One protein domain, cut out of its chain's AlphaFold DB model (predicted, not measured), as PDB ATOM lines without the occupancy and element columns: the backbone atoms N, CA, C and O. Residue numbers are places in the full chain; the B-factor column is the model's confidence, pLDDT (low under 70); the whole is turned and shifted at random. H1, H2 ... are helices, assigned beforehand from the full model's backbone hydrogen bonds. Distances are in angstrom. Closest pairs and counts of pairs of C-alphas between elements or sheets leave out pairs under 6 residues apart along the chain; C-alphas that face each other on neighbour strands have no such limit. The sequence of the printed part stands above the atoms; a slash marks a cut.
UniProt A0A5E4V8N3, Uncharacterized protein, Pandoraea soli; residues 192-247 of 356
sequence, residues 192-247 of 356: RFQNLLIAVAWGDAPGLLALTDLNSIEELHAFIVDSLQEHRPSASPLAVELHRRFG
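What this domain is: This is residues 192 to 247 of the 356 residues of an uncharacterized protein of Pandoraea soli (UniProt A0A5E4V8N3). Four helices make a small crossed cluster: the long H3 runs along one side like a bar, and H2, H1 and H4 lie below it in a row, with H1 between the other two. H2, a single short turn, and H4 are at opposite ends of the row, and H4 packs on both H1 and the later part of H3. The printed part has 56 residues with four named helices, in the order H1, H2, H3, H4, and no named strand; the class is all helix. The whole is compact, with a radius of gyration of the C-alphas of 10.3 A, and its C-alphas span 29 by 18 by 17 A, an elongated outline.

How they stand to each other: H1, residues 192 to 202, is the hub, touching three other helices. It touches H2, residues 208 to 211, where the closest C-alphas, those of Trp 202 and Leu 208, are 6.6 A apart. H2 is close to but not clearly touching H3, residues 217 to 230; their closest C-alphas are those of Leu 209 and Ile 217, at 6.6 A. H1 and H3 only just touch, with 3 pairs of C-alphas within 8 A, the closest being Leu 196 and Ser 227 at 7.6 A. H3 touches H1 with residues 224 to 227 alone, and the lines of the two helices are about perpendicular, at 75 degrees. H4, residues 237 to 246, touches H1, with the C-alphas of Val 200 and Leu 242 closest at 5.5 A; they run the same way at a steep tilt of 61 degrees. H4 also touches H3, which meets it with residues 224 to 228 alone. Their closest C-alphas are those of Leu 228 and His 243, 6.6 A apart, and they run opposite ways at a steep tilt of 48 degrees. H2 and H4 are apart. In H1, H3 and H4 every O i to N i+4 pair is within hydrogen-bond range, while H2, with 4 residues, is too short for such a pair; its one O i to N i+3 pair is within range.

Where its parts are: H1 begins at C-alpha 192, at (-7.815, 20.727, 10.218), and measures 15.3 A from first to last C-alpha. H2 measures 5.4 A. H3, the longest helix with 14 residues, measures 19.7 A and starts at C-alpha 217, at (-20.114, 11.002, 8.260). H4 measures 14.3 A and ends at C-alpha 246, at (-23.669, 24.559, 11.532).

The domain as a whole: The two C-alphas farthest apart, those of Asn 215 and Ser 234, are 29.7 A apart. The printed part has no cut. The links H1 to H2 and H2 to H3 are tight, with 5 residues each, and the link H3 to H4 is short, with 6. The mean pLDDT of the printed part is 87.8, and no printed residue is under 70.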
ATOM      1  N   ARG A 192      -6.606  20.328   9.469       91.06
ATOM      2  CA  ARG A 192      -7.815  20.727  10.218       91.06
ATOM      3  C   ARG A 192      -8.364  22.058   9.707       91.06
ATOM      4  O   ARG A 192      -9.559  22.165   9.472       91.06
ATOM      5  N   PHE A 193      -7.503  23.049   9.486       91.12
ATOM      6  CA  PHE A 193      -7.928  24.339   8.945       91.12
ATOM      7  C   PHE A 193      -8.507  24.222   7.525       91.12
ATOM      8  O   PHE A 193      -9.529  24.837   7.232       91.12
ATOM      9  N   GLN A 194      -7.892  23.417   6.655       92.31
ATOM     10  CA  GLN A 194      -8.383  23.171   5.296       92.31
ATOM     11  C   GLN A 194      -9.750  22.477   5.300       92.31
ATOM     12  O   GLN A 194     -10.668  22.969   4.652       92.31
ATOM     13  N   ASN A 195      -9.915  21.406   6.082       93.31
ATOM     14  CA  ASN A 195     -11.201  20.718   6.234       93.31
ATOM     15  C   ASN A 195     -12.282  21.650   6.791       93.31
ATOM     16  O   ASN A 195     -13.407  21.637   6.302       93.31
ATOM     17  N   LEU A 196     -11.938  22.504   7.761       93.06
ATOM     18  CA  LEU A 196     -12.858  23.511   8.288       93.06
ATOM     19  C   LEU A 196     -13.290  24.497   7.198       93.06
ATOM     20  O   LEU A 196     -14.473  24.780   7.053       93.06
ATOM     21  N   LEU A 197     -12.341  25.010   6.413       93.12
ATOM     22  CA  LEU A 197     -12.632  25.948   5.333       93.12
ATOM     23  C   LEU A 197     -13.518  25.315   4.254       93.12
ATOM     24  O   LEU A 197     -14.452  25.963   3.793       93.12
ATOM     25  N   ILE A 198     -13.265  24.054   3.892       92.00
ATOM     26  CA  ILE A 198     -14.083  23.291   2.938       92.00
ATOM     27  C   ILE A 198     -15.493  23.074   3.492       92.00
ATOM     28  O   ILE A 198     -16.459  23.395   2.807       92.00
ATOM     29  N   ALA A 199     -15.617  22.606   4.739       90.94
ATOM     30  CA  ALA A 199     -16.908  22.398   5.392       90.94
ATOM     31  C   ALA A 199     -17.730  23.684   5.438       90.94
ATOM     32  O   ALA A 199     -18.895  23.700   5.047       90.94
ATOM     33  N   VAL A 200     -17.108  24.795   5.831       90.81
ATOM     34  CA  VAL A 200     -17.775  26.095   5.869       90.81
ATOM     35  C   VAL A 200     -18.105  26.608   4.470       90.81
ATOM     36  O   VAL A 200     -19.166  27.183   4.295       90.81
ATOM     37  N   ALA A 201     -17.260  26.406   3.458       88.69
ATOM     38  CA  ALA A 201     -17.551  26.858   2.097       88.69
ATOM     39  C   ALA A 201     -18.692  26.058   1.446       88.69
ATOM     40  O   ALA A 201     -19.577  26.647   0.817       88.69
ATOM     41  N   TRP A 202     -18.690  24.738   1.632       88.44
ATOM     42  CA  TRP A 202     -19.650  23.813   1.031       88.44
ATOM     43  C   TRP A 202     -20.990  23.780   1.781       88.44
ATOM     44  O   TRP A 202     -22.039  23.697   1.152       88.44
ATOM     45  N   GLY A 203     -20.976  23.947   3.107       82.31
ATOM     46  CA  GLY A 203     -22.184  23.995   3.932       82.31
ATOM     47  C   GLY A 203     -22.939  22.667   3.977       82.31
ATOM     48  O   GLY A 203     -22.348  21.616   4.210       82.31
ATOM     49  N   ASP A 204     -24.249  22.741   3.764       74.62
ATOM     50  CA  ASP A 204     -25.217  21.639   3.779       74.62
ATOM     51  C   ASP A 204     -25.373  20.935   2.419       74.62
ATOM     52  O   ASP A 204     -26.183  20.017   2.274       74.62
ATOM     53  N   ALA A 205     -24.591  21.332   1.411       78.38
ATOM     54  CA  ALA A 205     -24.655  20.717   0.095       78.38
ATOM     55  C   ALA A 205     -24.225  19.232   0.133       78.38
ATOM     56  O   ALA A 205     -23.284  18.855   0.845       78.38
ATOM     57  N   PRO A 206     -24.868  18.361  -0.670       80.94
ATOM     58  CA  PRO A 206     -24.534  16.943  -0.707       80.94
ATOM     59  C   PRO A 206     -23.082  16.732  -1.151       80.94
ATOM     60  O   PRO A 206     -22.549  17.478  -1.972       80.94
ATOM     61  N   GLY A 207     -22.432  15.699  -0.611       82.94
ATOM     62  CA  GLY A 207     -21.066  15.326  -0.994       82.94
ATOM     63  C   GLY A 207     -19.941  15.990  -0.193       82.94
ATOM     64  O   GLY A 207     -18.785  15.800  -0.558       82.94
ATOM     65  N   LEU A 208     -20.236  16.696   0.910       88.06
ATOM     66  CA  LEU A 208     -19.212  17.308   1.772       88.06
ATOM     67  C   LEU A 208     -18.117  16.313   2.193       88.06
ATOM     68  O   LEU A 208     -16.934  16.623   2.089       88.06
ATOM     69  N   LEU A 209     -18.507  15.102   2.603       89.69
ATOM     70  CA  LEU A 209     -17.566  14.065   3.031       89.69
ATOM     71  C   LEU A 209     -16.500  13.766   1.965       89.69
ATOM     72  O   LEU A 209     -15.327  13.641   2.298       89.69
ATOM     73  N   ALA A 210     -16.886  13.728   0.686       89.00
ATOM     74  CA  ALA A 210     -15.976  13.425  -0.420       89.00
ATOM     75  C   ALA A 210     -14.948  14.538  -0.698       89.00
ATOM     76  O   ALA A 210     -13.968  14.304  -1.401       89.00
ATOM     77  N   LEU A 211     -15.180  15.745  -0.176       88.75
ATOM     78  CA  LEU A 211     -14.286  16.895  -0.324       88.75
ATOM     79  C   LEU A 211     -13.355  17.080   0.880       88.75
ATOM     80  O   LEU A 211     -12.438  17.896   0.814       88.75
ATOM     81  N   THR A 212     -13.593  16.360   1.975       89.88
ATOM     82  CA  THR A 212     -12.790  16.434   3.202       89.88
ATOM     83  C   THR A 212     -11.874  15.221   3.339       89.88
ATOM     84  O   THR A 212     -12.221  14.135   2.892       89.88
ATOM     85  N   ASP A 213     -10.754  15.370   4.049       88.06
ATOM     86  CA  ASP A 213      -9.854  14.252   4.399       88.06
ATOM     87  C   ASP A 213     -10.430  13.341   5.522       88.06
ATOM     88  O   ASP A 213      -9.680  12.812   6.343       88.06
ATOM     89  N   LEU A 214     -11.758  13.208   5.622       90.31
ATOM     90  CA  LEU A 214     -12.459  12.464   6.678       90.31
ATOM     91  C   LEU A 214     -13.040  11.165   6.117       90.31
ATOM     92  O   LEU A 214     -13.449  11.102   4.959       90.31
ATOM     93  N   ASN A 215     -13.074  10.118   6.938       90.12
ATOM     94  CA  ASN A 215     -13.366   8.763   6.469       90.12
ATOM     95  C   ASN A 215     -14.843   8.382   6.607       90.12
ATOM     96  O   ASN A 215     -15.283   7.416   5.983       90.12
ATOM     97  N   SER A 216     -15.609   9.104   7.428       91.06
ATOM     98  CA  SER A 216     -17.025   8.815   7.655       91.06
ATOM     99  C   SER A 216     -17.846  10.061   7.993       91.06
ATOM    100  O   SER A 216     -17.308  11.118   8.332       91.06
ATOM    101  N   ILE A 217     -19.173   9.931   7.901       86.50
ATOM    102  CA  ILE A 217     -20.114  11.002   8.260       86.50
ATOM    103  C   ILE A 217     -20.033  11.302   9.762       86.50
ATOM    104  O   ILE A 217     -20.109  12.460  10.156       86.50
ATOM    105  N   GLU A 218     -19.825  10.285  10.595       88.81
ATOM    106  CA  GLU A 218     -19.655  10.428  12.043       88.81
ATOM    107  C   GLU A 218     -18.388  11.226  12.370       88.81
ATOM    108  O   GLU A 218     -18.426  12.116  13.218       88.81
ATOM    109  N   GLU A 219     -17.282  10.958  11.662       88.25
ATOM    110  CA  GLU A 219     -16.033  11.713  11.806       88.25
ATOM    111  C   GLU A 219     -16.212  13.175  11.365       88.25
ATOM    112  O   GLU A 219     -15.747  14.090  12.043       88.25
ATOM    113  N   LEU A 220     -16.943  13.407  10.269       89.44
ATOM    114  CA  LEU A 220     -17.317  14.745   9.800       89.44
ATOM    115  C   LEU A 220     -18.187  15.497  10.808       89.44
ATOM    116  O   LEU A 220     -17.913  16.662  11.104       89.44
ATOM    117  N   HIS A 221     -19.198  14.839  11.365       88.81
ATOM    118  CA  HIS A 221     -20.064  15.425  12.377       88.81
ATOM    119  C   HIS A 221     -19.275  15.779  13.644       88.81
ATOM    120  O   HIS A 221     -19.327  16.921  14.098       88.81
ATOM    121  N   ALA A 222     -18.474  14.844  14.169       89.06
ATOM    122  CA  ALA A 222     -17.613  15.083  15.326       89.06
ATOM    123  C   ALA A 222     -16.634  16.241  15.073       89.06
ATOM    124  O   ALA A 222     -16.491  17.128  15.910       89.06
ATOM    125  N   PHE A 223     -16.026  16.295  13.884       91.44
ATOM    126  CA  PHE A 223     -15.130  17.381  13.499       91.44
ATOM    127  C   PHE A 223     -15.824  18.754  13.497       91.44
ATOM    128  O   PHE A 223     -15.234  19.736  13.958       91.44
ATOM    129  N   ILE A 224     -17.058  18.846  12.993       90.12
ATOM    130  CA  ILE A 224     -17.838  20.095  12.989       90.12
ATOM    131  C   ILE A 224     -18.206  20.505  14.421       90.12
ATOM    132  O   ILE A 224     -18.009  21.668  14.780       90.12
ATOM    133  N   VAL A 225     -18.675  19.564  15.248       89.38
ATOM    134  CA  VAL A 225     -19.014  19.809  16.661       89.38
ATOM    135  C   VAL A 225     -17.797  20.313  17.437       89.38
ATOM    136  O   VAL A 225     -17.872  21.362  18.080       89.38
ATOM    137  N   ASP A 226     -16.655  19.637  17.312       89.06
ATOM    138  CA  ASP A 226     -15.400  20.059  17.938       89.06
ATOM    139  C   ASP A 226     -14.989  21.461  17.467       89.06
ATOM    140  O   ASP A 226     -14.564  22.300  18.264       89.06
ATOM    141  N   SER A 227     -15.144  21.749  16.171       88.94
ATOM    142  CA  SER A 227     -14.798  23.052  15.594       88.94
ATOM    143  C   SER A 227     -15.695  24.182  16.116       88.94
ATOM    144  O   SER A 227     -15.202  25.292  16.337       88.94
ATOM    145  N   LEU A 228     -16.987  23.919  16.340       88.38
ATOM    146  CA  LEU A 228     -17.929  24.870  16.947       88.38
ATOM    147  C   LEU A 228     -17.557  25.175  18.405       88.38
ATOM    148  O   LEU A 228     -17.614  26.327  18.829       88.38
ATOM    149  N   GLN A 229     -17.119  24.169  19.164       86.88
ATOM    150  CA  GLN A 229     -16.664  24.361  20.544       86.88
ATOM    151  C   GLN A 229     -15.316  25.096  20.620       86.88
ATOM    152  O   GLN A 229     -15.111  25.949  21.490       86.88
ATOM    153  N   GLU A 230     -14.386  24.780  19.714       85.88
ATOM    154  CA  GLU A 230     -13.034  25.347  19.692       85.88
ATOM    155  C   GLU A 230     -13.037  26.833  19.283       85.88
ATOM    156  O   GLU A 230     -12.298  27.650  19.849       85.88
ATOM    157  N   HIS A 231     -13.880  27.216  18.321       84.69
ATOM    158  CA  HIS A 231     -13.914  28.570  17.774       84.69
ATOM    159  C   HIS A 231     -15.122  29.352  18.279       84.69
ATOM    160  O   HIS A 231     -16.244  29.057  17.918       84.69
ATOM    161  N   ARG A 232     -14.929  30.434  19.040       84.44
ATOM    162  CA  ARG A 232     -16.073  31.286  19.424       84.44
ATOM    163  C   ARG A 232     -16.728  31.927  18.188       84.44
ATOM    164  O   ARG A 232     -15.984  32.331  17.291       84.44
ATOM    165  N   PRO A 233     -18.053  32.177  18.195       83.19
ATOM    166  CA  PRO A 233     -18.761  32.792  17.067       83.19
ATOM    167  C   PRO A 233     -18.132  34.103  16.581       83.19
ATOM    168  O   PRO A 233     -18.122  34.386  15.393       83.19
ATOM    169  N   SER A 234     -17.552  34.896  17.487       83.81
ATOM    170  CA  SER A 234     -16.929  36.189  17.179       83.81
ATOM    171  C   SER A 234     -15.401  36.137  17.034       83.81
ATOM    172  O   SER A 234     -14.757  37.184  17.021       83.81
ATOM    173  N   ALA A 235     -14.786  34.949  17.012       82.69
ATOM    174  CA  ALA A 235     -13.327  34.823  17.014       82.69
ATOM    175  C   ALA A 235     -12.693  35.214  15.671       82.69
ATOM    176  O   ALA A 235     -11.587  35.752  15.645       82.69
ATOM    177  N   SER A 236     -13.370  34.926  14.559       87.62
ATOM    178  CA  SER A 236     -12.903  35.225  13.203       87.62
ATOM    179  C   SER A 236     -14.075  35.225  12.211       87.62
ATOM    180  O   SER A 236     -15.115  34.640  12.515       87.62
ATOM    181  N   PRO A 237     -13.920  35.808  11.006       88.50
ATOM    182  CA  PRO A 237     -14.946  35.730   9.962       88.50
ATOM    183  C   PRO A 237     -15.332  34.289   9.598       88.50
ATOM    184  O   PRO A 237     -16.501  34.000   9.364       88.50
ATOM    185  N   LEU A 238     -14.360  33.369   9.612       87.94
ATOM    186  CA  LEU A 238     -14.608  31.948   9.374       87.94
ATOM    187  C   LEU A 238     -15.429  31.319  10.508       87.94
ATOM    188  O   LEU A 238     -16.314  30.515  10.243       87.94
ATOM    189  N   ALA A 239     -15.166  31.702  11.762       88.19
ATOM    190  CA  ALA A 239     -15.918  31.208  12.912       88.19
ATOM    191  C   ALA A 239     -17.370  31.711  12.917       88.19
ATOM    192  O   ALA A 239     -18.265  30.945  13.269       88.19
ATOM    193  N   VAL A 240     -17.606  32.955  12.478       87.81
ATOM    194  CA  VAL A 240     -18.961  33.495  12.273       87.81
ATOM    195  C   VAL A 240     -19.718  32.620  11.280       87.81
ATOM    196  O   VAL A 240     -20.825  32.176  11.572       87.81
ATOM    197  N   GLU A 241     -19.112  32.333  10.129       89.69
ATOM    198  CA  GLU A 241     -19.762  31.546   9.081       89.69
ATOM    199  C   GLU A 241     -19.946  30.075   9.484       89.69
ATOM    200  O   GLU A 241     -20.994  29.497   9.205       89.69
ATOM    201  N   LEU A 242     -18.987  29.492  10.211       90.00
ATOM    202  CA  LEU A 242     -19.120  28.164  10.815       90.00
ATOM    203  C   LEU A 242     -20.371  28.085  11.700       90.00
ATOM    204  O   LEU A 242     -21.191  27.189  11.521       90.00
ATOM    205  N   HIS A 243     -20.547  29.046  12.613       90.12
ATOM    206  CA  HIS A 243     -21.718  29.091  13.494       90.12
ATOM    207  C   HIS A 243     -23.001  29.420  12.737       90.12
ATOM    208  O   HIS A 243     -24.059  28.916  13.086       90.12
ATOM    209  N   ARG A 244     -22.929  30.237  11.684       88.19
ATOM    210  CA  ARG A 244     -24.094  30.543  10.850       88.19
ATOM    211  C   ARG A 244     -24.609  29.308  10.106       88.19
ATOM    212  O   ARG A 244     -25.812  29.194   9.904       88.19
ATOM    213  N   ARG A 245     -23.708  28.428   9.654       86.31
ATOM    214  CA  ARG A 245     -24.057  27.247   8.847       86.31
ATOM    215  C   ARG A 245     -24.362  26.006   9.671       86.31
ATOM    216  O   ARG A 245     -25.255  25.259   9.304       86.31
ATOM    217  N   PHE A 246     -23.609  25.790  10.744       85.94
ATOM    218  CA  PHE A 246     -23.669  24.559  11.532       85.94
ATOM    219  C   PHE A 246     -24.005  24.801  13.004       85.94
ATOM    220  O   PHE A 246     -24.122  23.848  13.769       85.94
ATOM    221  N   GLY A 247     -24.126  26.059  13.432       79.00
ATOM    222  CA  GLY A 247     -24.526  26.372  14.796       79.00
ATOM    223  C   GLY A 247     -25.953  25.905  15.044       79.00
ATOM    224  O   GLY A 247     -26.870  26.236  14.293       79.00
TER     225      GLY A 247